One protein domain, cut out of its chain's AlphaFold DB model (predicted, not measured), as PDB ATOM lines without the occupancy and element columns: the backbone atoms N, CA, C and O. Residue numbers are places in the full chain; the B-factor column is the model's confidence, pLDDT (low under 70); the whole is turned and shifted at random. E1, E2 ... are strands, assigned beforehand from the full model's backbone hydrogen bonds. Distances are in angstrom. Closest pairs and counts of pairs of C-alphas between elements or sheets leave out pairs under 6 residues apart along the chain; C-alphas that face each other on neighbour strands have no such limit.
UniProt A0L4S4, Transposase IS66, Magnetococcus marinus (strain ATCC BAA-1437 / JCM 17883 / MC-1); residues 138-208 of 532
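This is residues 138 to 208 of the 532 residues of the protein "Transposase IS66" of Magnetococcus marinus (strain ATCC BAA-1437 / JCM 17883 / MC-1) (UniProt A0L4S4). This is a long, strongly twisted hairpin of two strands, E2 and E3, with the short strands E1 and E4 one after the other along the far side of E3. The turn of residues 177 to 183 makes one end of the length, while the loop of residues 146 to 162 and the turn from E3 to E4 gather toward the other end. The printed part has 71 residues with no named helix and four named strands, E1, E2, E3 and E4 along the chain, in one branched, mixed sheet of class all strand. It is a rod spanning 51 by 22 by 18 A, only just loose and close to extended, with a radius of gyration of the C-alphas of 16.4 A.

Find C-alpha 184 at (170.414, 201.372, 127.398); from there E3, residues 184 to 197, runs 40.7 A to C-alpha 197 at (134.791, 186.037, 139.667). E2, residues 163 to 176, covers 32.7 A and bends by 88 degrees at residue 166. Look for E1, residues 139 to 145, from C-alpha 139 at (154.041, 203.416, 130.225); it is 16.4 A long. E4 is short, residues 203 to 205, and ends at C-alpha 205 at (142.005, 188.370, 144.495).

Begin at E3, which has three neighbours in staggered pairing: E1 beside residues 188 to 193 and E4 beside 194 to 197 lie on one side of it, and E2 beside 184 to 196 on the other side. E2 and E3 form an antiparallel hairpin at 162 degrees; look at N 171 and O 189, 2.9 A apart, and N 193 and O 167, also 2.9 A. E1 is parallel to E3 at 31 degrees, with N 143 and O 190 2.8 A apart, within hydrogen-bond range. E3 and E4 are an antiparallel hairpin at 154 degrees, with N 196 and O 204 2.9 A apart. E2, E3 and E4 make a meander, each strand the antiparallel neighbour of the one before. E1 and E4 are apart. The closest C-alphas of E1 and E2, those of Ile 139 and Val 170, are 7.8 A apart.

The two C-alphas farthest apart, those of Asp 180 and Gly 201, are 51.5 A from each other. The printed part runs from 138 to 208 with no cut. The link from E1 to E2 is long, with 17 residues; that from E2 to E3 is short, with 7, and that from E3 to E4 is tight, with 5. The mean pLDDT of the printed part is 93.4, and no printed residue is under 70.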
ATOM      1  N   PRO A 138     156.658 207.447 130.562       85.50
ATOM      2  CA  PRO A 138     155.769 206.763 129.636       85.50
ATOM      3  C   PRO A 138     155.622 205.280 129.982       85.50
ATOM      4  O   PRO A 138     156.607 204.559 130.155       85.50
ATOM      5  N   ILE A 139     154.373 204.828 130.055       91.94
ATOM      6  CA  ILE A 139     154.041 203.416 130.225       91.94
ATOM      7  C   ILE A 139     154.085 202.775 128.841       91.94
ATOM      8  O   ILE A 139     153.309 203.153 127.966       91.94
ATOM      9  N   ARG A 140     154.989 201.816 128.645       93.38
ATOM     10  CA  ARG A 140     155.123 201.069 127.387       93.38
ATOM     11  C   ARG A 140     154.311 199.785 127.365       93.38
ATOM     12  O   ARG A 140     153.853 199.375 126.306       93.38
ATOM     13  N   SER A 141     154.107 199.172 128.523       94.00
ATOM     14  CA  SER A 141     153.374 197.917 128.650       94.00
ATOM     15  C   SER A 141     152.495 197.924 129.896       94.00
ATOM     16  O   SER A 141     152.734 198.649 130.867       94.00
ATOM     17  N   THR A 142     151.430 197.125 129.861       96.56
ATOM     18  CA  THR A 142     150.578 196.856 131.021       96.56
ATOM     19  C   THR A 142     150.521 195.353 131.240       96.56
ATOM     20  O   THR A 142     150.174 194.614 130.324       96.56
ATOM     21  N   VAL A 143     150.838 194.913 132.453       95.56
ATOM     22  CA  VAL A 143     150.753 193.515 132.879       95.56
ATOM     23  C   VAL A 143     149.555 193.367 133.808       95.56
ATOM     24  O   VAL A 143     149.461 194.056 134.827       95.56
ATOM     25  N   VAL A 144     148.632 192.479 133.443       95.38
ATOM     26  CA  VAL A 144     147.450 192.148 134.246       95.38
ATOM     27  C   VAL A 144     147.712 190.850 134.994       95.38
ATOM     28  O   VAL A 144     147.724 189.774 134.405       95.38
ATOM     29  N   HIS A 145     147.882 190.962 136.305       93.88
ATOM     30  CA  HIS A 145     148.076 189.840 137.214       93.88
ATOM     31  C   HIS A 145     146.713 189.318 137.652       93.88
ATOM     32  O   HIS A 145     146.138 189.790 138.633       93.88
ATOM     33  N   ARG A 146     146.144 188.393 136.884       94.00
ATOM     34  CA  ARG A 146     144.840 187.771 137.166       94.00
ATOM     35  C   ARG A 146     145.009 186.419 137.846       94.00
ATOM     36  O   ARG A 146     146.003 185.742 137.623       94.00
ATOM     37  N   ALA A 147     144.028 186.032 138.656       93.88
ATOM     38  CA  ALA A 147     143.992 184.693 139.228       93.88
ATOM     39  C   ALA A 147     143.690 183.672 138.120       93.88
ATOM     40  O   ALA A 147     142.732 183.852 137.367       93.88
ATOM     41  N   GLU A 148     144.504 182.621 138.030       94.50
ATOM     42  CA  GLU A 148     144.327 181.518 137.072       94.50
ATOM     43  C   GLU A 148     143.467 180.386 137.646       94.50
ATOM     44  O   GLU A 148     142.848 179.628 136.903       94.50
ATOM     45  N   THR A 149     143.368 180.301 138.973       95.94
ATOM     46  CA  THR A 149     142.552 179.323 139.695       95.94
ATOM     47  C   THR A 149     141.700 180.009 140.756       95.94
ATOM     48  O   THR A 149     142.036 181.071 141.288       95.94
ATOM     49  N   CYS A 150     140.543 179.418 141.044       95.12
ATOM     50  CA  CYS A 150     139.663 179.901 142.093       95.12
ATOM     51  C   CYS A 150     140.191 179.497 143.473       95.12
ATOM     52  O   CYS A 150     140.211 178.316 143.790       95.12
ATOM     53  N   ALA A 151     140.474 180.471 144.336       93.62
ATOM     54  CA  ALA A 151     140.977 180.244 145.696       93.62
ATOM     55  C   ALA A 151     140.032 179.458 146.638       93.62
ATOM     56  O   ALA A 151     140.432 179.127 147.749       93.62
ATOM     57  N   ALA A 152     138.782 179.194 146.237       94.75
ATOM     58  CA  ALA A 152     137.819 178.436 147.041       94.75
ATOM     59  C   ALA A 152     137.535 177.020 146.525       94.75
ATOM     60  O   ALA A 152     137.240 176.141 147.325       94.75
ATOM     61  N   CYS A 153     137.543 176.804 145.207       95.19
ATOM     62  CA  CYS A 153     137.155 175.515 144.614       95.19
ATOM     63  C   CYS A 153     138.206 174.928 143.670       95.19
ATOM     64  O   CYS A 153     137.926 173.934 143.009       95.19
ATOM     65  N   ASP A 154     139.363 175.584 143.547       95.44
ATOM     66  CA  ASP A 154     140.511 175.203 142.715       95.44
ATOM     67  C   ASP A 154     140.227 175.053 141.211       95.44
ATOM     68  O   ASP A 154     141.116 174.730 140.425       95.44
ATOM     69  N   ALA A 155     139.004 175.361 140.769       94.19
ATOM     70  CA  ALA A 155     138.648 175.361 139.360       94.19
ATOM     71  C   ALA A 155     139.462 176.409 138.589       94.19
ATOM     72  O   ALA A 155     139.602 177.556 139.031       94.19
ATOM     73  N   ALA A 156     139.937 176.027 137.401       95.81
ATOM     74  CA  ALA A 156     140.599 176.938 136.476       95.81
ATOM     75  C   ALA A 156     139.655 178.088 136.081       95.81
ATOM     76  O   ALA A 156     138.500 177.874 135.695       95.81
ATOM     77  N   LEU A 157     140.151 179.317 136.187       93.38
ATOM     78  CA  LEU A 157     139.440 180.527 135.801       93.38
ATOM     79  C   LEU A 157     139.730 180.812 134.322       93.38
ATOM     80  O   LEU A 157     140.893 180.931 133.938       93.38
ATOM     81  N   PRO A 158     138.701 180.914 133.464       89.56
ATOM     82  CA  PRO A 158     138.927 181.113 132.042       89.56
ATOM     83  C   PRO A 158     139.462 182.527 131.768       89.56
ATOM     84  O   PRO A 158     139.186 183.474 132.508       89.56
ATOM     85  N   LEU A 159     140.226 182.692 130.685       86.38
ATOM     86  CA  LEU A 159     140.873 183.969 130.339       86.38
ATOM     87  C   LEU A 159     139.879 185.112 130.057       86.38
ATOM     88  O   LEU A 159     140.245 186.287 130.156       86.38
ATOM     89  N   ASP A 160     138.637 184.783 129.715       87.94
ATOM     90  CA  ASP A 160     137.534 185.718 129.494       87.94
ATOM     91  C   ASP A 160     136.734 186.034 130.775       87.94
ATOM     92  O   ASP A 160     135.825 186.866 130.743       87.94
ATOM     93  N   ALA A 161     137.081 185.427 131.919       87.12
ATOM     94  CA  ALA A 161     136.457 185.741 133.197       87.12
ATOM     95  C   ALA A 161     136.602 187.235 133.524       87.12
ATOM     96  O   ALA A 161     137.654 187.857 133.320       87.12
ATOM     97  N   ARG A 162     135.527 187.817 134.071       88.56
ATOM     98  CA  ARG A 162     135.476 189.244 134.399       88.56
ATOM     99  C   ARG A 162     136.568 189.590 135.410       88.56
ATOM    100  O   ARG A 162     136.490 189.191 136.570       88.56
ATOM    101  N   PHE A 163     137.531 190.392 134.966       92.75
ATOM    102  CA  PHE A 163     138.589 190.955 135.797       92.75
ATOM    103  C   PHE A 163     138.246 192.391 136.204       92.75
ATOM    104  O   PHE A 163     137.921 193.221 135.353       92.75
ATOM    105  N   THR A 164     138.351 192.698 137.496       93.56
ATOM    106  CA  THR A 164     138.200 194.063 138.023       93.56
ATOM    107  C   THR A 164     139.491 194.487 138.708       93.56
ATOM    108  O   THR A 164     139.823 193.974 139.774       93.56
ATOM    109  N   ALA A 165     140.218 195.436 138.115       93.25
ATOM    110  CA  ALA A 165     141.442 195.970 138.709       93.25
ATOM    111  C   ALA A 165     141.138 196.691 140.036       93.25
ATOM    112  O   ALA A 165     140.243 197.534 140.103       93.25
ATOM    113  N   ARG A 166     141.909 196.375 141.081       92.94
ATOM    114  CA  ARG A 166     141.804 196.982 142.420       92.94
ATOM    115  C   ARG A 166     143.052 197.752 142.812       92.94
ATOM    116  O   ARG A 166     142.952 198.791 143.456       92.94
ATOM    117  N   ILE A 167     144.216 197.255 142.409       92.25
ATOM    118  CA  ILE A 167     145.515 197.841 142.731       92.25
ATOM    119  C   ILE A 167     146.286 198.007 141.428       92.25
ATOM    120  O   ILE A 167     146.241 197.147 140.549       92.25
ATOM    121  N   GLY A 168     147.014 199.113 141.303       90.88
ATOM    122  CA  GLY A 168     147.958 199.278 140.214       90.88
ATOM    123  C   GLY A 168     149.129 200.162 140.593       90.88
ATOM    124  O   GLY A 168     148.974 201.139 141.325       90.88
ATOM    125  N   TYR A 169     150.303 199.820 140.079       92.19
ATOM    126  CA  TYR A 169     151.518 200.609 140.241       92.19
ATOM    127  C   TYR A 169     152.362 200.561 138.971       92.19
ATOM    128  O   TYR A 169     152.126 199.751 138.076       92.19
ATOM    129  N   VAL A 170     153.329 201.472 138.890       93.38
ATOM    130  CA  VAL A 170     154.276 201.542 137.779       93.38
ATOM    131  C   VAL A 170     155.658 201.168 138.285       93.38
ATOM    132  O   VAL A 170     156.110 201.682 139.312       93.38
ATOM    133  N   THR A 171     156.321 200.308 137.528       95.69
ATOM    134  CA  THR A 171     157.728 199.959 137.691       95.69
ATOM    135  C   THR A 171     158.497 200.500 136.499       95.69
ATOM    136  O   THR A 171     158.028 200.421 135.369       95.69
ATOM    137  N   ILE A 172     159.659 201.087 136.754       96.56
ATOM    138  CA  ILE A 172     160.583 201.571 135.733       96.56
ATOM    139  C   ILE A 172     161.772 200.636 135.756       96.56
ATOM    140  O   ILE A 172     162.415 200.511 136.801       96.56
ATOM    141  N   ASP A 173     162.066 200.004 134.630       97.19
ATOM    142  CA  ASP A 173     163.208 199.109 134.523       97.19
ATOM    143  C   ASP A 173     164.173 199.524 133.417       97.19
ATOM    144  O   ASP A 173     163.828 200.299 132.521       97.19
ATOM    145  N   LEU A 174     165.405 199.032 133.526       97.00
ATOM    146  CA  LEU A 174     166.458 199.242 132.549       97.00
ATOM    147  C   LEU A 174     166.450 198.091 131.545       97.00
ATOM    148  O   LEU A 174     166.646 196.937 131.912       97.00
ATOM    149  N   ILE A 175     166.292 198.420 130.271       95.06
ATOM    150  CA  ILE A 175     166.373 197.472 129.167       95.06
ATOM    151  C   ILE A 175     167.709 197.671 128.460       95.06
ATOM    152  O   ILE A 175     168.051 198.789 128.062       95.06
ATOM    153  N   ARG A 176     168.454 196.576 128.301       93.75
ATOM    154  CA  ARG A 176     169.674 196.533 127.491       93.75
ATOM    155  C   ARG A 176     169.312 196.087 126.079       93.75
ATOM    156  O   ARG A 176     168.519 195.162 125.913       93.75
ATOM    157  N   GLY A 177     169.866 196.772 125.088       90.31
ATOM    158  CA  GLY A 177     169.761 196.396 123.686       90.31
ATOM    159  C   GLY A 177     170.453 195.064 123.395       90.31
ATOM    160  O   GLY A 177     171.311 194.617 124.160       90.31
ATOM    161  N   ALA A 178     170.054 194.432 122.297       90.44
ATOM    162  CA  ALA A 178     170.720 193.247 121.768       90.44
ATOM    163  C   ALA A 178     172.059 193.633 121.097       90.44
ATOM    164  O   ALA A 178     172.279 194.816 120.832       90.44
ATOM    165  N   PRO A 179     172.973 192.678 120.829       90.50
ATOM    166  CA  PRO A 179     174.278 192.981 120.229       90.50
ATOM    167  C   PRO A 179     174.212 193.731 118.889       90.50
ATOM    168  O   PRO A 179     175.095 194.528 118.592       90.50
ATOM    169  N   ASP A 180     173.161 193.508 118.101       93.69
ATOM    170  CA  ASP A 180     172.893 194.165 116.818       93.69
ATOM    171  C   ASP A 180     172.272 195.567 116.960       93.69
ATOM    172  O   ASP A 180     172.311 196.365 116.025       93.69
ATOM    173  N   GLN A 181     171.719 195.893 118.132       93.00
ATOM    174  CA  GLN A 181     171.159 197.205 118.467       93.00
ATOM    175  C   GLN A 181     171.565 197.598 119.894       93.00
ATOM    176  O   GLN A 181     170.723 197.601 120.804       93.00
ATOM    177  N   PRO A 182     172.855 197.906 120.124       92.75
ATOM    178  CA  PRO A 182     173.354 198.193 121.457       92.75
ATOM    179  C   PRO A 182     172.735 199.481 122.008       92.75
ATOM    180  O   PRO A 182     172.493 200.451 121.293       92.75
ATOM    181  N   GLY A 183     172.490 199.505 123.315       92.31
ATOM    182  CA  GLY A 183     171.959 200.685 123.987       92.31
ATOM    183  C   GLY A 183     171.349 200.375 125.344       92.31
ATOM    184  O   GLY A 183     171.092 199.223 125.691       92.31
ATOM    185  N   LEU A 184     171.106 201.428 126.116       94.50
ATOM    186  CA  LEU A 184     170.414 201.372 127.398       94.50
ATOM    187  C   LEU A 184     169.187 202.273 127.327       94.50
ATOM    188  O   LEU A 184     169.287 203.428 126.920       94.50
ATOM    189  N   ARG A 185     168.026 201.765 127.740       92.69
ATOM    190  CA  ARG A 185     166.780 202.540 127.749       92.69
ATOM    191  C   ARG A 185     165.925 202.200 128.957       92.69
ATOM    192  O   ARG A 185     165.955 201.074 129.442       92.69
ATOM    193  N   LEU A 186     165.137 203.164 129.418       94.62
ATOM    194  CA  LEU A 186     164.172 202.946 130.492       94.62
ATOM    195  C   LEU A 186     162.791 202.604 129.927       94.62
ATOM    196  O   LEU A 186     162.337 203.221 128.961       94.62
ATOM    197  N   GLU A 187     162.102 201.661 130.563       94.38
ATOM    198  CA  GLU A 187     160.705 201.341 130.269       94.38
ATOM    199  C   GLU A 187     159.838 201.376 131.520       94.38
ATOM    200  O   GLU A 187     160.172 200.776 132.540       94.38
ATOM    201  N   GLY A 188     158.693 202.055 131.423       95.44
ATOM    202  CA  GLY A 188     157.629 201.973 132.413       95.44
ATOM    203  C   GLY A 188     156.683 200.809 132.113       95.44
ATOM    204  O   GLY A 188     156.080 200.770 131.038       95.44
ATOM    205  N   THR A 189     156.491 199.917 133.078       96.56
ATOM    206  CA  THR A 189     155.472 198.858 133.055       96.56
ATOM    207  C   THR A 189     154.410 199.154 134.102       96.56
ATOM    208  O   THR A 189     154.725 199.388 135.271       96.56
ATOM    209  N   LYS A 190     153.135 199.148 133.703       96.19
ATOM    210  CA  LYS A 190     152.003 199.260 134.628       96.19
ATOM    211  C   LYS A 190     151.552 197.867 135.048       96.19
ATOM    212  O   LYS A 190     151.093 197.093 134.217       96.19
ATOM    213  N   HIS A 191     151.621 197.568 136.334       95.75
ATOM    214  CA  HIS A 191     151.111 196.320 136.891       95.75
ATOM    215  C   HIS A 191     149.706 196.547 137.444       95.75
ATOM    216  O   HIS A 191     149.483 197.520 138.166       95.75
ATOM    217  N   LEU A 192     148.766 195.672 137.093       96.19
ATOM    218  CA  LEU A 192     147.385 195.689 137.571       96.19
ATOM    219  C   LEU A 192     147.071 194.378 138.289       96.19
ATOM    220  O   LEU A 192     147.175 193.311 137.695       96.19
ATOM    221  N   PHE A 193     146.635 194.484 139.537       95.00
ATOM    222  CA  PHE A 193     146.147 193.379 140.357       95.00
ATOM    223  C   PHE A 193     144.665 193.596 140.652       95.00
ATOM    224  O   PHE A 193     144.179 194.737 140.661       95.00
ATOM    225  N   GLY A 194     143.920 192.523 140.877       93.56
ATOM    226  CA  GLY A 194     142.478 192.649 140.989       93.56
ATOM    227  C   GLY A 194     141.742 191.356 141.266       93.56
ATOM    228  O   GLY A 194     142.307 190.355 141.691       93.56
ATOM    229  N   GLU A 195     140.445 191.431 141.027       95.81
ATOM    230  CA  GLU A 195     139.471 190.398 141.345       95.81
ATOM    231  C   GLU A 195     139.034 189.655 140.085       95.81
ATOM    232  O   GLU A 195     138.772 190.284 139.055       95.81
ATOM    233  N   VAL A 196     138.900 188.332 140.188       95.25
ATOM    234  CA  VAL A 196     138.305 187.463 139.168       95.25
ATOM    235  C   VAL A 196     137.156 186.676 139.796       95.25
ATOM    236  O   VAL A 196     137.335 186.000 140.808       95.25
ATOM    237  N   ALA A 197     135.967 186.769 139.201       92.44
ATOM    238  CA  ALA A 197     134.791 186.037 139.667       92.44
ATOM    239  C   ALA A 197     134.777 184.602 139.116       92.44
ATOM    240  O   ALA A 197     134.880 184.388 137.906       92.44
ATOM    241  N   CYS A 198     134.607 183.622 140.000       92.06
ATOM    242  CA  CYS A 198     134.438 182.219 139.646       92.06
ATOM    243  C   CYS A 198     132.957 181.866 139.444       92.06
ATOM    244  O   CYS A 198     132.065 182.452 140.057       92.06
ATOM    245  N   ARG A 199     132.692 180.823 138.649       90.75
ATOM    246  CA  ARG A 199     131.346 180.256 138.454       90.75
ATOM    247  C   ARG A 199     130.732 179.694 139.741       90.75
ATOM    248  O   ARG A 199     129.514 179.620 139.830       90.75
ATOM    249  N   CYS A 200     131.545 179.342 140.741       91.69
ATOM    250  CA  CYS A 200     131.060 178.921 142.060       91.69
ATOM    251  C   CYS A 200     130.557 180.086 142.939       91.69
ATOM    252  O   CYS A 200     130.107 179.851 144.056       91.69
ATOM    253  N   GLY A 201     130.653 181.338 142.468       91.00
ATOM    254  CA  GLY A 201     130.262 182.540 143.210       91.00
ATOM    255  C   GLY A 201     131.381 183.168 144.051       91.00
ATOM    256  O   GLY A 201     131.199 184.261 144.580       91.00
ATOM    257  N   HIS A 202     132.547 182.524 144.155       93.81
ATOM    258  CA  HIS A 202     133.710 183.076 144.854       93.81
ATOM    259  C   HIS A 202     134.462 184.121 144.011       93.81
ATOM    260  O   HIS A 202     134.508 184.024 142.783       93.81
ATOM    261  N   ILE A 203     135.095 185.094 144.671       93.50
ATOM    262  CA  ILE A 203     135.935 186.122 144.042       93.50
ATOM    263  C   ILE A 203     137.377 185.910 144.491       93.50
ATOM    264  O   ILE A 203     137.689 186.046 145.671       93.50
ATOM    265  N   SER A 204     138.254 185.597 143.542       93.75
ATOM    266  CA  SER A 204     139.681 185.421 143.803       93.75
ATOM    267  C   SER A 204     140.429 186.723 143.551       93.75
ATOM    268  O   SER A 204     140.259 187.351 142.505       93.75
ATOM    269  N   CYS A 205     141.250 187.122 144.518       93.88
ATOM    270  CA  CYS A 205     142.005 188.370 144.495       93.88
ATOM    271  C   CYS A 205     143.489 188.087 144.287       93.88
ATOM    272  O   CYS A 205     144.055 187.224 144.956       93.88
ATOM    273  N   THR A 206     144.134 188.860 143.421       94.31
ATOM    274  CA  THR A 206     145.592 188.880 143.295       94.31
ATOM    275  C   THR A 206     146.184 190.087 144.018       94.31
ATOM    276  O   THR A 206     145.545 191.131 144.169       94.31
ATOM    277  N   GLY A 207     147.430 189.950 144.458       93.62
ATOM    278  CA  GLY A 207     148.219 191.027 145.045       93.62
ATOM    279  C   GLY A 207     149.695 190.857 144.692       93.62
ATOM    280  O   GLY A 207     150.087 189.770 144.267       93.62
ATOM    281  N   PRO A 208     150.505 191.917 144.837       94.56
ATOM    282  CA  PRO A 208     151.936 191.820 144.601       94.56
ATOM    283  C   PRO A 208     152.566 190.851 145.597       94.56
ATOM    284  O   PRO A 208     152.233 190.870 146.786       94.56
TER     285      PRO A 208